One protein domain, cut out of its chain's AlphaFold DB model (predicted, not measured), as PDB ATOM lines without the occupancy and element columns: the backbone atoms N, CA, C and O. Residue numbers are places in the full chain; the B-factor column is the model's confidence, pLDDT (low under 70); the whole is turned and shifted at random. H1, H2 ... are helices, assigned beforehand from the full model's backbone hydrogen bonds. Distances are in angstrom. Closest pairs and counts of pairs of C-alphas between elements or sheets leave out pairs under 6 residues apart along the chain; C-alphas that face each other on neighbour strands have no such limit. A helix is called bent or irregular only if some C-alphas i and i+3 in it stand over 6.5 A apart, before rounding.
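This is residues 94 to 137 of the 137 residues of an uncharacterized protein of viral metagenome (UniProt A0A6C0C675). One long straight helix, H1, runs into a five-residue link, residues 121 to 125, that turns a corner to a much shorter helix, H2; together they make an open hook with no packed core. H1 makes the long arm, and H2 turns partly back without packing on it. The printed part has 44 residues with two named helices, H1 then H2 along the chain, and no named strand; its class is all helix. It is extended, with a radius of gyration of the C-alphas of 15.3 A, and flat, spanning 45 by 25 by 12 A.

H1, residues 94 to 120, is the longest helix, with 27 residues. H2, residues 126 to 136, is apart from H1, with no C-alpha of the one within 8 A of the other. The link between them is tight. Residues 94 to 137 stand free, of which 94 to 120 belong to H1 and 126 to 136 belong to H2: each of their C-alphas has no C-alpha within 10 A that is 8 or more residues away along the chain. In H1 every O i to N i+4 pair is within hydrogen-bond range; in H2 6 of 7 are.

H1 measures 39.4 A from C-alpha 94 at (35.581, 9.254, 32.388) to C-alpha 120 at (7.309, -16.618, 41.342), with x and y falling between these ends. H2 measures 15.5 A from C-alpha 126 at (-1.924, -15.463, 28.405) to C-alpha 136 at (10.735, -16.876, 19.555), with x rising and z falling. Neither helix is bent.

The two C-alphas farthest apart are those of Gln 94 and Arg 123, 45.5 A. The C-alphas of Gln 94 and Tyr 137, the chain's last residue, are 41.0 A apart. The printed part has no cut and no long link. The mean pLDDT of the printed part is 85.5, and no printed residue is under 70.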
ATOM      1  N   GLN A  94      35.588  10.140  31.219       81.50
ATOM      2  CA  GLN A  94      35.581   9.254  32.388       81.50
ATOM      3  C   GLN A  94      34.208   9.231  33.075       81.50
ATOM      4  O   GLN A  94      33.682   8.153  33.357       81.50
ATOM      5  N   ILE A  95      33.575  10.397  33.260       79.31
ATOM      6  CA  ILE A  95      32.213  10.503  33.811       79.31
ATOM      7  C   ILE A  95      31.212   9.743  32.933       79.31
ATOM      8  O   ILE A  95      30.442   8.929  33.444       79.31
ATOM      9  N   SER A  96      31.245   9.943  31.614       79.88
ATOM     10  CA  SER A  96      30.363   9.245  30.673       79.88
ATOM     11  C   SER A  96      30.566   7.725  30.721       79.88
ATOM     12  O   SER A  96      29.598   6.964  30.744       79.88
ATOM     13  N   LYS A  97      31.819   7.254  30.798       85.94
ATOM     14  CA  LYS A  97      32.144   5.824  30.938       85.94
ATOM     15  C   LYS A  97      31.573   5.242  32.234       85.94
ATOM     16  O   LYS A  97      30.973   4.166  32.214       85.94
ATOM     17  N   PHE A  98      31.716   5.960  33.345       83.94
ATOM     18  CA  PHE A  98      31.153   5.569  34.635       83.94
ATOM     19  C   PHE A  98      29.618   5.502  34.602       83.94
ATOM     20  O   PHE A  98      29.039   4.483  34.982       83.94
ATOM     21  N   GLN A  99      28.952   6.527  34.067       83.12
ATOM     22  CA  GLN A  99      27.492   6.560  33.921       83.12
ATOM     23  C   GLN A  99      26.969   5.408  33.047       83.12
ATOM     24  O   GLN A  99      25.998   4.738  33.407       83.12
ATOM     25  N   ASN A 100      27.649   5.108  31.938       85.12
ATOM     26  CA  ASN A 100      27.316   3.964  31.085       85.12
ATOM     27  C   ASN A 100      27.453   2.629  31.826       85.12
ATOM     28  O   ASN A 100      26.599   1.748  31.683       85.12
ATOM     29  N   ASN A 101      28.482   2.485  32.663       90.62
ATOM     30  CA  ASN A 101      28.651   1.301  33.502       90.62
ATOM     31  C   ASN A 101      27.523   1.156  34.529       90.62
ATOM     32  O   ASN A 101      26.984   0.055  34.658       90.62
ATOM     33  N   ILE A 102      27.110   2.240  35.196       85.50
ATOM     34  CA  ILE A 102      25.949   2.226  36.103       85.50
ATOM     35  C   ILE A 102      24.706   1.755  35.353       85.50
ATOM     36  O   ILE A 102      24.059   0.798  35.775       85.50
ATOM     37  N   ASN A 103      24.400   2.367  34.207       85.50
ATOM     38  CA  ASN A 103      23.236   2.001  33.403       85.50
ATOM     39  C   ASN A 103      23.254   0.520  33.006       85.50
ATOM     40  O   ASN A 103      22.229  -0.161  33.094       85.50
ATOM     41  N   ARG A 104      24.421  -0.010  32.622       89.69
ATOM     42  CA  ARG A 104      24.600  -1.434  32.309       89.69
ATOM     43  C   ARG A 104      24.297  -2.323  33.516       89.69
ATOM     44  O   ARG A 104      23.575  -3.310  33.376       89.69
ATOM     45  N   VAL A 105      24.833  -1.985  34.688       91.25
ATOM     46  CA  VAL A 105      24.633  -2.752  35.929       91.25
ATOM     47  C   VAL A 105      23.169  -2.706  36.371       91.25
ATOM     48  O   VAL A 105      22.581  -3.752  36.644       91.25
ATOM     49  N   VAL A 106      22.544  -1.527  36.358       91.00
ATOM     50  CA  VAL A 106      21.129  -1.347  36.721       91.00
ATOM     51  C   VAL A 106      20.217  -2.125  35.773       91.00
ATOM     52  O   VAL A 106      19.336  -2.847  36.240       91.00
ATOM     53  N   LYS A 107      20.446  -2.061  34.451       89.69
ATOM     54  CA  LYS A 107      19.682  -2.854  33.471       89.69
ATOM     55  C   LYS A 107      19.823  -4.358  33.724       89.69
ATOM     56  O   LYS A 107      18.818  -5.064  33.703       89.69
ATOM     57  N   ARG A 108      21.035  -4.856  34.006       89.62
ATOM     58  CA  ARG A 108      21.263  -6.276  34.349       89.62
ATOM     59  C   ARG A 108      20.516  -6.684  35.620       89.62
ATOM     60  O   ARG A 108      19.860  -7.721  35.624       89.62
ATOM     61  N   ARG A 109      20.561  -5.855  36.668       91.38
ATOM     62  CA  ARG A 109      19.830  -6.105  37.919       91.38
ATOM     63  C   ARG A 109      18.319  -6.143  37.690       91.38
ATOM     64  O   ARG A 109      17.681  -7.083  38.146       91.38
ATOM     65  N   LYS A 110      17.761  -5.177  36.950       92.81
ATOM     66  CA  LYS A 110      16.327  -5.141  36.613       92.81
ATOM     67  C   LYS A 110      15.886  -6.380  35.833       92.81
ATOM     68  O   LYS A 110      14.886  -6.978  36.199       92.81
ATOM     69  N   LYS A 111      16.660  -6.814  34.829       88.75
ATOM     70  CA  LYS A 111      16.386  -8.064  34.094       88.75
ATOM     71  C   LYS A 111      16.358  -9.281  35.021       88.75
ATOM     72  O   LYS A 111      15.436 -10.081  34.938       88.75
ATOM     73  N   LYS A 112      17.338  -9.403  35.924       91.06
ATOM     74  CA  LYS A 112      17.392 -10.507  36.896       91.06
ATOM     75  C   LYS A 112      16.194 -10.494  37.850       91.06
ATOM     76  O   LYS A 112      15.637 -11.548  38.122       91.06
ATOM     77  N   LEU A 113      15.798  -9.321  38.348       91.12
ATOM     78  CA  LEU A 113      14.630  -9.187  39.224       91.12
ATOM     79  C   LEU A 113      13.332  -9.544  38.497       91.12
ATOM     80  O   LEU A 113      12.576 -10.351  39.016       91.12
ATOM     81  N   ALA A 114      13.135  -9.030  37.280       87.75
ATOM     82  CA  ALA A 114      11.974  -9.366  36.458       87.75
ATOM     83  C   ALA A 114      11.892 -10.875  36.182       87.75
ATOM     84  O   ALA A 114      10.821 -11.461  36.266       87.75
ATOM     85  N   PHE A 115      13.031 -11.523  35.917       86.62
ATOM     86  CA  PHE A 115      13.094 -12.977  35.768       86.62
ATOM     87  C   PHE A 115      12.682 -13.699  37.059       86.62
ATOM     88  O   PHE A 115      11.834 -14.578  37.021       86.62
ATOM     89  N   ILE A 116      13.223 -13.301  38.214       88.69
ATOM     90  CA  ILE A 116      12.845 -13.892  39.508       88.69
ATOM     91  C   ILE A 116      11.347 -13.709  39.787       88.69
ATOM     92  O   ILE A 116      10.703 -14.640  40.257       88.69
ATOM     93  N   GLU A 117      10.787 -12.530  39.515       87.50
ATOM     94  CA  GLU A 117       9.352 -12.266  39.675       87.50
ATOM     95  C   GLU A 117       8.504 -13.140  38.753       87.50
ATOM     96  O   GLU A 117       7.509 -13.699  39.203       87.50
ATOM     97  N   LEU A 118       8.935 -13.334  37.507       83.94
ATOM     98  CA  LEU A 118       8.249 -14.202  36.553       83.94
ATOM     99  C   LEU A 118       8.225 -15.662  37.035       83.94
ATOM    100  O   LEU A 118       7.187 -16.306  36.958       83.94
ATOM    101  N   PHE A 119       9.320 -16.155  37.622       81.06
ATOM    102  CA  PHE A 119       9.386 -17.502  38.211       81.06
ATOM    103  C   PHE A 119       8.555 -17.669  39.489       81.06
ATOM    104  O   PHE A 119       8.223 -18.792  39.857       81.06
ATOM    105  N   LYS A 120       8.212 -16.576  40.181       87.62
ATOM    106  CA  LYS A 120       7.309 -16.618  41.342       87.62
ATOM    107  C   LYS A 120       5.839 -16.739  40.942       87.62
ATOM    108  O   LYS A 120       5.015 -17.073  41.792       87.62
ATOM    109  N   LEU A 121       5.491 -16.447  39.690       84.44
ATOM    110  CA  LEU A 121       4.121 -16.583  39.209       84.44
ATOM    111  C   LEU A 121       3.788 -18.068  39.040       84.44
ATOM    112  O   LEU A 121       4.363 -18.759  38.207       84.44
ATOM    113  N   THR A 122       2.814 -18.557  39.803       77.31
ATOM    114  CA  THR A 122       2.291 -19.929  39.675       77.31
ATOM    115  C   THR A 122       1.431 -20.121  38.424       77.31
ATOM    116  O   THR A 122       1.252 -21.245  37.963       77.31
ATOM    117  N   ARG A 123       0.895 -19.030  37.861       82.44
ATOM    118  CA  ARG A 123       0.166 -19.000  36.588       82.44
ATOM    119  C   ARG A 123       0.633 -17.799  35.778       82.44
ATOM    120  O   ARG A 123       0.607 -16.675  36.276       82.44
ATOM    121  N   ILE A 124       1.047 -18.037  34.537       81.25
ATOM    122  CA  ILE A 124       1.500 -16.983  33.627       81.25
ATOM    123  C   ILE A 124       0.279 -16.447  32.857       81.25
ATOM    124  O   ILE A 124      -0.442 -17.240  32.253       81.25
ATOM    125  N   PRO A 125       0.019 -15.125  32.864       86.25
ATOM    126  CA  PRO A 125      -1.028 -14.522  32.044       86.25
ATOM    127  C   PRO A 125      -0.838 -14.807  30.548       86.25
ATOM    128  O   PRO A 125       0.263 -14.635  30.028       86.25
ATOM    129  N   LEU A 126      -1.924 -15.149  29.846       82.88
ATOM    130  CA  LEU A 126      -1.924 -15.463  28.405       82.88
ATOM    131  C   LEU A 126      -1.267 -14.365  27.549       82.88
ATOM    132  O   LEU A 126      -0.443 -14.663  26.696       82.88
ATOM    133  N   VAL A 127      -1.506 -13.091  27.882       86.00
ATOM    134  CA  VAL A 127      -0.909 -11.928  27.192       86.00
ATOM    135  C   VAL A 127       0.628 -11.949  27.202       86.00
ATOM    136  O   VAL A 127       1.266 -11.433  26.286       86.00
ATOM    137  N   LEU A 128       1.247 -12.509  28.246       81.94
ATOM    138  CA  LEU A 128       2.703 -12.657  28.296       81.94
ATOM    139  C   LEU A 128       3.179 -13.846  27.459       81.94
ATOM    140  O   LEU A 128       4.261 -13.765  26.891       81.94
ATOM    141  N   VAL A 129       2.382 -14.912  27.362       82.19
ATOM    142  CA  VAL A 129       2.682 -16.079  26.522       82.19
ATOM    143  C   VAL A 129       2.684 -15.683  25.050       82.19
ATOM    144  O   VAL A 129       3.665 -15.960  24.368       82.19
ATOM    145  N   ASP A 130       1.664 -14.953  24.598       87.62
ATOM    146  CA  ASP A 130       1.559 -14.495  23.206       87.62
ATOM    147  C   ASP A 130       2.782 -13.657  22.802       87.62
ATOM    148  O   ASP A 130       3.411 -13.907  21.777       87.62
ATOM    149  N   LYS A 131       3.205 -12.733  23.677       85.56
ATOM    150  CA  LYS A 131       4.416 -11.922  23.469       85.56
ATOM    151  C   LYS A 131       5.714 -12.727  23.490       85.56
ATOM    152  O   LYS A 131       6.682 -12.325  22.854       85.56
ATOM    153  N   ILE A 132       5.786 -13.807  24.269       83.69
ATOM    154  CA  ILE A 132       6.964 -14.684  24.290       83.69
ATOM    155  C   ILE A 132       7.038 -15.482  22.987       83.69
ATOM    156  O   ILE A 132       8.122 -15.601  22.429       83.69
ATOM    157  N   ILE A 133       5.907 -15.990  22.492       86.19
ATOM    158  CA  ILE A 133       5.837 -16.732  21.228       86.19
ATOM    159  C   ILE A 133       6.270 -15.838  20.059       86.19
ATOM    160  O   ILE A 133       7.130 -16.254  19.292       86.19
ATOM    161  N   GLU A 134       5.772 -14.599  19.992       89.31
ATOM    162  CA  GLU A 134       6.143 -13.597  18.973       89.31
ATOM    163  C   GLU A 134       7.639 -13.215  18.997       89.31
ATOM    164  O   GLU A 134       8.185 -12.714  18.022       89.31
ATOM    165  N   LEU A 135       8.329 -13.424  20.123       83.69
ATOM    166  CA  LEU A 135       9.773 -13.187  20.233       83.69
ATOM    167  C   LEU A 135      10.622 -14.404  19.836       83.69
ATOM    168  O   LEU A 135      11.829 -14.250  19.639       83.69
ATOM    169  N   VAL A 136      10.036 -15.603  19.806       80.88
ATOM    170  CA  VAL A 136      10.735 -16.876  19.555       80.88
ATOM    171  C   VAL A 136      10.552 -17.353  18.112       80.88
ATOM    172  O   VAL A 136      11.460 -17.998  17.586       80.88
ATOM    173  N   TYR A 137       9.416 -17.032  17.491       71.62
ATOM    174  CA  TYR A 137       9.052 -17.377  16.114       71.62
ATOM    175  C   TYR A 137       8.904 -16.121  15.261       71.62
ATOM    176  O   TYR A 137       9.375 -16.160  14.103       71.62
TER     177      TYR A 137